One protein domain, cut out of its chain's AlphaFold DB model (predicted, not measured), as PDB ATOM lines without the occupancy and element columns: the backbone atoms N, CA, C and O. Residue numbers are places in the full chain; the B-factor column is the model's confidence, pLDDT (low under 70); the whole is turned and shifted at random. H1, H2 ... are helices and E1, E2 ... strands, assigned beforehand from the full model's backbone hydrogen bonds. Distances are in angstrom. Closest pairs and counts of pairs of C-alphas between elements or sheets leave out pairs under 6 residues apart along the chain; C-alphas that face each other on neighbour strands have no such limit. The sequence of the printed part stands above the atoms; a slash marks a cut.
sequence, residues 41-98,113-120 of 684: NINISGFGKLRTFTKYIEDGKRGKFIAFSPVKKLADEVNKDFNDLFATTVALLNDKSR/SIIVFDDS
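AT A GLANCE: This is residues 41 to 98 and 113 to 120 of the 684 residues of the protein "SPOR domain-containing protein" of Ignavibacteriae bacterium (UniProt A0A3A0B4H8). A long, narrow sheet, mostly the hairpin of E2 and E3 with short E1 along one edge, leads into H1, and residues 76 to 98 stick out. The 66 printed residues include strands E1, E2, E3, a meander of antiparallel neighbours in that order, then helices H1 and H2, class mixed. The whole is only just loose, close to extended, with radius of gyration of the C-alphas 15.8 A and spans 45 by 30 by 20 A.

HOW THE PARTS SIT: E1, residues 42 to 44, and E2, residues 48 to 56, form a hairpin; N 42 and O 50, 2.9 A apart, are within hydrogen-bond range. E2 and E3, residues 62 to 70, form another, with N 53 and O 65 at 2.9 A. H1, residues 72 to 81, only grazes the sheet, with every O i to N i+4 pair within range. H2, residues 91 to 94, too short for such pairs, is apart from E1, E2, E3 and H1.

IN THESE COORDINATES: E1 begins at C-alpha 42 (1.751, 23.038, -33.728); H2 ends at C-alpha 94 (-6.064, 44.492, -20.617). E2 spans 25.1 A, E3 25.6 A, H1 14.3 A.

THE WHOLE: Residues 99 to 112 are cut; C-alphas 98 and 113 are 25.0 A apart. Residues 83 to 98 and 113 to 120 have pLDDT under 70.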
ATOM      1  N   ASN A  41      -0.118  24.802 -37.876       96.81
ATOM      2  CA  ASN A  41      -0.100  25.068 -36.441       96.81
ATOM      3  C   ASN A  41       0.430  23.843 -35.675       96.81
ATOM      4  O   ASN A  41       0.128  22.705 -36.038       96.81
ATOM      5  N   ILE A  42       1.163  24.076 -34.586       97.75
ATOM      6  CA  ILE A  42       1.751  23.038 -33.728       97.75
ATOM      7  C   ILE A  42       1.222  23.224 -32.302       97.75
ATOM      8  O   ILE A  42       1.155  24.342 -31.798       97.75
ATOM      9  N   ASN A  43       0.840  22.132 -31.642       97.62
ATOM     10  CA  ASN A  43       0.365  22.129 -30.258       97.62
ATOM     11  C   ASN A  43       1.266  21.213 -29.427       97.62
ATOM     12  O   ASN A  43       1.173  19.993 -29.547       97.62
ATOM     13  N   ILE A  44       2.129  21.800 -28.601       96.50
ATOM     14  CA  ILE A  44       3.027  21.072 -27.703       96.50
ATOM     15  C   ILE A  44       2.347  21.024 -26.333       96.50
ATOM     16  O   ILE A  44       2.182  22.056 -25.676       96.50
ATOM     17  N   SER A  45       1.904  19.833 -25.921       96.25
ATOM     18  CA  SER A  45       1.208  19.647 -24.641       96.25
ATOM     19  C   SER A  45       2.091  20.083 -23.467       96.25
ATOM     20  O   SER A  45       3.305  19.910 -23.505       96.25
ATOM     21  N   GLY A  46       1.495  20.703 -22.447       94.00
ATOM     22  CA  GLY A  46       2.223  21.288 -21.313       94.00
ATOM     23  C   GLY A  46       3.013  22.573 -21.616       94.00
ATOM     24  O   GLY A  46       3.335  23.291 -20.678       94.00
ATOM     25  N   PHE A  47       3.262  22.909 -22.889       95.88
ATOM     26  CA  PHE A  47       4.064  24.068 -23.296       95.88
ATOM     27  C   PHE A  47       3.213  25.168 -23.947       95.88
ATOM     28  O   PHE A  47       3.031  26.241 -23.374       95.88
ATOM     29  N   GLY A  48       2.623  24.914 -25.120       97.50
ATOM     30  CA  GLY A  48       1.828  25.923 -25.820       97.50
ATOM     31  C   GLY A  48       1.484  25.600 -27.271       97.50
ATOM     32  O   GLY A  48       1.831  24.552 -27.819       97.50
ATOM     33  N   LYS A  49       0.778  26.540 -27.899       97.62
ATOM     34  CA  LYS A  49       0.331  26.488 -29.295       97.62
ATOM     35  C   LYS A  49       1.136  27.484 -30.120       97.62
ATOM     36  O   LYS A  49       1.106  28.676 -29.835       97.62
ATOM     37  N   LEU A  50       1.816  27.000 -31.153       98.00
ATOM     38  CA  LEU A  50       2.490  27.819 -32.158       98.00
ATOM     39  C   LEU A  50       1.574  27.896 -33.381       98.00
ATOM     40  O   LEU A  50       1.204  26.862 -33.947       98.00
ATOM     41  N   ARG A  51       1.161  29.103 -33.767       97.62
ATOM     42  CA  ARG A  51       0.235  29.338 -34.880       97.62
ATOM     43  C   ARG A  51       0.922  30.085 -36.008       97.62
ATOM     44  O   ARG A  51       1.469  31.155 -35.771       97.62
ATOM     45  N   THR A  52       0.830  29.572 -37.226       97.62
ATOM     46  CA  THR A  52       1.252  30.307 -38.423       97.62
ATOM     47  C   THR A  52       0.129  31.201 -38.924       97.62
ATOM     48  O   THR A  52      -1.004  30.739 -39.074       97.62
ATOM     49  N   PHE A  53       0.443  32.456 -39.227       96.44
ATOM     50  CA  PHE A  53      -0.488  33.404 -39.832       96.44
ATOM     51  C   PHE A  53       0.223  34.273 -40.874       96.44
ATOM     52  O   PHE A  53       1.435  34.473 -40.813       96.44
ATOM     53  N   THR A  54      -0.531  34.786 -41.841       95.50
ATOM     54  CA  THR A  54      -0.015  35.691 -42.874       95.50
ATOM     55  C   THR A  54      -0.493  37.107 -42.576       95.50
ATOM     56  O   THR A  54      -1.689  37.317 -42.373       95.50
ATOM     57  N   LYS A  55       0.423  38.080 -42.562       96.31
ATOM     58  CA  LYS A  55       0.117  39.512 -42.394       96.31
ATOM     59  C   LYS A  55       0.738  40.285 -43.559       96.31
ATOM     60  O   LYS A  55       1.777  39.886 -44.084       96.31
ATOM     61  N   TYR A  56       0.115  41.390 -43.954       95.56
ATOM     62  CA  TYR A  56       0.781  42.370 -44.806       95.56
ATOM     63  C   TYR A  56       1.869  43.106 -44.010       95.56
ATOM     64  O   TYR A  56       1.646  43.518 -42.867       95.56
ATOM     65  N   ILE A  57       3.040  43.218 -44.627       94.88
ATOM     66  CA  ILE A  57       4.139  44.119 -44.271       94.88
ATOM     67  C   ILE A  57       3.843  45.476 -44.939       94.88
ATOM     68  O   ILE A  57       3.045  45.536 -45.876       94.88
ATOM     69  N   GLU A  58       4.453  46.560 -44.467       92.25
ATOM     70  CA  GLU A  58       4.228  47.931 -44.966       92.25
ATOM     71  C   GLU A  58       4.511  48.089 -46.474       92.25
ATOM     72  O   GLU A  58       3.755  48.770 -47.161       92.25
ATOM     73  N   ASP A  59       5.461  47.321 -47.023       92.81
ATOM     74  CA  ASP A  59       5.712  47.117 -48.466       92.81
ATOM     75  C   ASP A  59       4.501  46.591 -49.284       92.81
ATOM     76  O   ASP A  59       4.618  46.341 -50.485       92.81
ATOM     77  N   GLY A  60       3.371  46.263 -48.651       93.25
ATOM     78  CA  GLY A  60       2.255  45.526 -49.260       93.25
ATOM     79  C   GLY A  60       2.538  44.032 -49.496       93.25
ATOM     80  O   GLY A  60       1.637  43.278 -49.872       93.25
ATOM     81  N   LYS A  61       3.767  43.567 -49.234       95.38
ATOM     82  CA  LYS A  61       4.164  42.150 -49.283       95.38
ATOM     83  C   LYS A  61       3.465  41.346 -48.183       95.38
ATOM     84  O   LYS A  61       3.241  41.838 -47.080       95.38
ATOM     85  N   ARG A  62       3.156  40.075 -48.453       95.50
ATOM     86  CA  ARG A  62       2.598  39.142 -47.459       95.50
ATOM     87  C   ARG A  62       3.718  38.352 -46.784       95.50
ATOM     88  O   ARG A  62       4.273  37.452 -47.399       95.50
ATOM     89  N   GLY A  63       4.004  38.643 -45.517       93.75
ATOM     90  CA  GLY A  63       4.909  37.830 -44.701       93.75
ATOM     91  C   GLY A  63       4.181  36.670 -44.018       93.75
ATOM     92  O   GLY A  63       3.020  36.810 -43.615       93.75
ATOM     93  N   LYS A  64       4.863  35.531 -43.847       94.44
ATOM     94  CA  LYS A  64       4.452  34.456 -42.925       94.44
ATOM     95  C   LYS A  64       5.083  34.694 -41.553       94.44
ATOM     96  O   LYS A  64       6.296  34.847 -41.455       94.44
ATOM     97  N   PHE A  65       4.252  34.666 -40.515       95.94
ATOM     98  CA  PHE A  65       4.598  34.933 -39.119       95.94
ATOM     99  C   PHE A  65       4.196  33.746 -38.230       95.94
ATOM    100  O   PHE A  65       3.258  33.007 -38.552       95.94
ATOM    101  N   ILE A  66       4.866  33.584 -37.086       96.81
ATOM    102  CA  ILE A  66       4.499  32.618 -36.040       96.81
ATOM    103  C   ILE A  66       4.069  33.388 -34.788       96.81
ATOM    104  O   ILE A  66       4.807  34.240 -34.307       96.81
ATOM    105  N   ALA A  67       2.903  33.061 -34.232       96.88
ATOM    106  CA  ALA A  67       2.486  33.491 -32.898       96.88
ATOM    107  C   ALA A  67       2.610  32.323 -31.914       96.88
ATOM    108  O   ALA A  67       2.084  31.236 -32.173       96.88
ATOM    109  N   PHE A  68       3.250  32.548 -30.769       97.38
ATOM    110  CA  PHE A  68       3.204  31.622 -29.639       97.38
ATOM    111  C   PHE A  68       2.007  31.937 -28.730       97.38
ATOM    112  O   PHE A  68       1.553  33.073 -28.613       97.38
ATOM    113  N   SER A  69       1.457  30.912 -28.089       97.12
ATOM    114  CA  SER A  69       0.440  31.038 -27.047       97.12
ATOM    115  C   SER A  69       0.720  29.969 -25.987       97.12
ATOM    116  O   SER A  69       0.405  28.798 -26.242       97.12
ATOM    117  N   PRO A  70       1.335  30.311 -24.839       96.81
ATOM    118  CA  PRO A  70       1.640  29.335 -23.795       96.81
ATOM    119  C   PRO A  70       0.357  28.698 -23.244       96.81
ATOM    120  O   PRO A  70      -0.722  29.299 -23.276       96.81
ATOM    121  N   VAL A  71       0.450  27.470 -22.727       97.44
ATOM    122  CA  VAL A  71      -0.655  26.910 -21.932       97.44
ATOM    123  C   VAL A  71      -0.744  27.633 -20.589       97.44
ATOM    124  O   VAL A  71       0.272  28.083 -20.061       97.44
ATOM    125  N   LYS A  72      -1.947  27.679 -19.998       94.00
ATOM    126  CA  LYS A  72      -2.165  28.331 -18.698       94.00
ATOM    127  C   LYS A  72      -1.162  27.866 -17.634       94.00
ATOM    128  O   LYS A  72      -0.600  28.712 -16.964       94.00
ATOM    129  N   LYS A  73      -0.874  26.559 -17.534       92.94
ATOM    130  CA  LYS A  73       0.103  26.036 -16.564       92.94
ATOM    131  C   LYS A  73       1.485  26.699 -16.707       92.94
ATOM    132  O   LYS A  73       2.003  27.193 -15.718       92.94
ATOM    133  N   LEU A  74       2.042  26.753 -17.922       91.75
ATOM    134  CA  LEU A  74       3.346  27.376 -18.172       91.75
ATOM    135  C   LEU A  74       3.310  28.880 -17.870       91.75
ATOM    136  O   LEU A  74       4.245  29.401 -17.277       91.75
ATOM    137  N   ALA A  75       2.229  29.570 -18.246       91.25
ATOM    138  CA  ALA A  75       2.058  30.987 -17.932       91.25
ATOM    139  C   ALA A  75       1.948  31.237 -16.416       91.25
ATOM    140  O   ALA A  75       2.571  32.162 -15.911       91.25
ATOM    141  N   ASP A  76       1.207  30.402 -15.683       90.31
ATOM    142  CA  ASP A  76       1.060  30.485 -14.227       90.31
ATOM    143  C   ASP A  76       2.385  30.164 -13.506       90.31
ATOM    144  O   ASP A  76       2.714  30.835 -12.534       90.31
ATOM    145  N   GLU A  77       3.165  29.181 -13.977       90.38
ATOM    146  CA  GLU A  77       4.493  28.842 -13.431       90.38
ATOM    147  C   GLU A  77       5.510  29.969 -13.675       90.38
ATOM    148  O   GLU A  77       6.152  30.429 -12.733       90.38
ATOM    149  N   VAL A  78       5.583  30.491 -14.906       86.69
ATOM    150  CA  VAL A  78       6.412  31.656 -15.263       86.69
ATOM    151  C   VAL A  78       6.018  32.880 -14.429       86.69
ATOM    152  O   VAL A  78       6.868  33.477 -13.777       86.69
ATOM    153  N   ASN A  79       4.730  33.231 -14.378       84.62
ATOM    154  CA  ASN A  79       4.253  34.373 -13.591       84.62
ATOM    155  C   ASN A  79       4.487  34.181 -12.085       84.62
ATOM    156  O   ASN A  79       4.742  35.157 -11.387       84.62
ATOM    157  N   LYS A  80       4.417  32.944 -11.574       86.25
ATOM    158  CA  LYS A  80       4.665  32.649 -10.159       86.25
ATOM    159  C   LYS A  80       6.087  33.024  -9.755       86.25
ATOM    160  O   LYS A  80       6.259  33.706  -8.744       86.25
ATOM    161  N   ASP A  81       7.062  32.585 -10.540       74.75
ATOM    162  CA  ASP A  81       8.485  32.786 -10.260       74.75
ATOM    163  C   ASP A  81       8.960  34.206 -10.655       74.75
ATOM    164  O   ASP A  81      10.026  34.643 -10.228       74.75
ATOM    165  N   PHE A  82       8.135  34.963 -11.394       70.62
ATOM    166  CA  PHE A  82       8.343  36.377 -11.733       70.62
ATOM    167  C   PHE A  82       7.404  37.369 -11.016       70.62
ATOM    168  O   PHE A  82       7.380  38.541 -11.386       70.62
ATOM    169  N   ASN A  83       6.677  36.968  -9.963       58.12
ATOM    170  CA  ASN A  83       5.836  37.896  -9.176       58.12
ATOM    171  C   ASN A  83       6.631  39.039  -8.507       58.12
ATOM    172  O   ASN A  83       6.051  40.085  -8.220       58.12
ATOM    173  N   ASP A  84       7.932  38.842  -8.270       56.69
ATOM    174  CA  ASP A  84       8.841  39.862  -7.725       56.69
ATOM    175  C   ASP A  84       9.462  40.767  -8.811       56.69
ATOM    176  O   ASP A  84      10.154  41.737  -8.489       56.69
ATOM    177  N   LEU A  85       9.202  40.512 -10.103       54.12
ATOM    178  CA  LEU A  85       9.395  41.560 -11.104       54.12
ATOM    179  C   LEU A  85       8.368  42.658 -10.829       54.12
ATOM    180  O   LEU A  85       7.173  42.386 -10.705       54.12
ATOM    181  N   PHE A  86       8.826  43.914 -10.784       41.59
ATOM    182  CA  PHE A  86       7.930  45.071 -10.792       41.59
ATOM    183  C   PHE A  86       6.862  44.873 -11.865       41.59
ATOM    184  O   PHE A  86       7.192  44.520 -12.996       41.59
ATOM    185  N   ALA A  87       5.596  45.099 -11.506       45.41
ATOM    186  CA  ALA A  87       4.456  44.831 -12.370       45.41
ATOM    187  C   ALA A  87       4.441  45.757 -13.602       45.41
ATOM    188  O   ALA A  87       3.701  46.742 -13.640       45.41
ATOM    189  N   THR A  88       5.250  45.424 -14.612       45.00
ATOM    190  CA  THR A  88       5.287  46.032 -15.946       45.00
ATOM    191  C   THR A  88       3.884  45.948 -16.517       45.00
ATOM    192  O   THR A  88       3.377  44.859 -16.783       45.00
ATOM    193  N   THR A  89       3.198  47.088 -16.556       39.66
ATOM    194  CA  THR A  89       1.779  47.125 -16.197       39.66
ATOM    195  C   THR A  89       0.909  46.321 -17.159       39.66
ATOM    196  O   THR A  89       0.509  46.818 -18.205       39.66
ATOM    197  N   VAL A  90       0.520  45.100 -16.773       42.28
ATOM    198  CA  VAL A  90      -0.371  44.230 -17.573       42.28
ATOM    199  C   VAL A  90      -1.758  44.876 -17.779       42.28
ATOM    200  O   VAL A  90      -2.479  44.531 -18.710       42.28
ATOM    201  N   ALA A  91      -2.098  45.907 -16.996       38.41
ATOM    202  CA  ALA A  91      -3.204  46.823 -17.283       38.41
ATOM    203  C   ALA A  91      -3.136  47.435 -18.703       38.41
ATOM    204  O   ALA A  91      -4.166  47.526 -19.366       38.41
ATOM    205  N   LEU A  92      -1.941  47.754 -19.221       38.97
ATOM    206  CA  LEU A  92      -1.740  48.258 -20.590       38.97
ATOM    207  C   LEU A  92      -2.117  47.229 -21.672       38.97
ATOM    208  O   LEU A  92      -2.453  47.620 -22.788       38.97
ATOM    209  N   LEU A  93      -2.099  45.931 -21.343       42.03
ATOM    210  CA  LEU A  93      -2.556  44.848 -22.220       42.03
ATOM    211  C   LEU A  93      -4.058  44.548 -22.066       42.03
ATOM    212  O   LEU A  93      -4.681  44.103 -23.027       42.03
ATOM    213  N   ASN A  94      -4.651  44.797 -20.892       41.03
ATOM    214  CA  ASN A  94      -6.064  44.492 -20.617       41.03
ATOM    215  C   ASN A  94      -7.034  45.640 -20.962       41.03
ATOM    216  O   ASN A  94      -8.096  45.379 -21.532       41.03
ATOM    217  N   ASP A  95      -6.690  46.901 -20.672       37.84
ATOM    218  CA  ASP A  95      -7.603  48.032 -20.919       37.84
ATOM    219  C   ASP A  95      -7.685  48.426 -22.405       37.84
ATOM    220  O   ASP A  95      -8.706  48.956 -22.844       37.84
ATOM    221  N   LYS A  96      -6.687  48.084 -23.236       41.56
ATOM    222  CA  LYS A  96      -6.722  48.303 -24.700       41.56
ATOM    223  C   LYS A  96      -7.551  47.265 -25.479       41.56
ATOM    224  O   LYS A  96      -7.266  46.935 -26.635       41.56
ATOM    225  N   SER A  97      -8.648  46.788 -24.892       45.12
ATOM    226  CA  SER A  97      -9.620  45.928 -25.576       45.12
ATOM    227  C   SER A  97     -10.528  46.721 -26.538       45.12
ATOM    228  O   SER A  97     -11.705  46.942 -26.260       45.12
ATOM    229  N   ARG A  98      -9.956  47.077 -27.707       43.25
ATOM    230  CA  ARG A  98     -10.534  47.604 -28.977       43.25
ATOM    231  C   ARG A  98      -9.853  48.903 -29.432       43.25
ATOM    232  O   ARG A  98      -9.939  49.913 -28.753       43.25
ATOM    233  N   SER A 113      11.449  37.833 -30.987       32.75
ATOM    234  CA  SER A 113      12.004  37.276 -32.231       32.75
ATOM    235  C   SER A 113      10.956  36.907 -33.301       32.75
ATOM    236  O   SER A 113      10.445  35.780 -33.333       32.75
ATOM    237  N   ILE A 114      10.677  37.823 -34.233       37.94
ATOM    238  CA  ILE A 114       9.796  37.578 -35.382       37.94
ATOM    239  C   ILE A 114      10.564  36.858 -36.498       37.94
ATOM    240  O   ILE A 114      11.265  37.469 -37.302       37.94
ATOM    241  N   ILE A 115      10.374  35.540 -36.607       46.59
ATOM    242  CA  ILE A 115      10.872  34.769 -37.755       46.59
ATOM    243  C   ILE A 115       9.938  34.993 -38.953       46.59
ATOM    244  O   ILE A 115       8.907  34.327 -39.081       46.59
ATOM    245  N   VAL A 116      10.308  35.928 -39.831       42.66
ATOM    246  CA  VAL A 116       9.679  36.095 -41.149       42.66
ATOM    247  C   VAL A 116      10.224  35.029 -42.098       42.66
ATOM    248  O   VAL A 116      11.436  34.908 -42.278       42.66
ATOM    249  N   PHE A 117       9.334  34.269 -42.738       51.78
ATOM    250  CA  PHE A 117       9.707  33.428 -43.878       51.78
ATOM    251  C   PHE A 117       9.353  34.147 -45.174       51.78
ATOM    252  O   PHE A 117       8.178  34.447 -45.401       51.78
ATOM    253  N   ASP A 118      10.361  34.389 -46.010       46.06
ATOM    254  CA  ASP A 118      10.146  34.791 -47.396       46.06
ATOM    255  C   ASP A 118       9.756  33.563 -48.238       46.06
ATOM    256  O   ASP A 118      10.335  32.482 -48.092       46.06
ATOM    257  N   ASP A 119       8.749  33.738 -49.090       48.03
ATOM    258  CA  ASP A 119       8.228  32.721 -50.010       48.03
ATOM    259  C   ASP A 119       8.777  32.901 -51.440       48.03
ATOM    260  O   ASP A 119       8.545  32.033 -52.281       48.03
ATOM    261  N   SER A 120       9.523  33.979 -51.739       46.84
ATOM    262  CA  SER A 120       9.940  34.369 -53.104       46.84
ATOM    263  C   SER A 120      10.998  33.466 -53.774       46.84
ATOM    264  O   SER A 120      11.706  33.910 -54.675       46.84
TER     265      SER A 120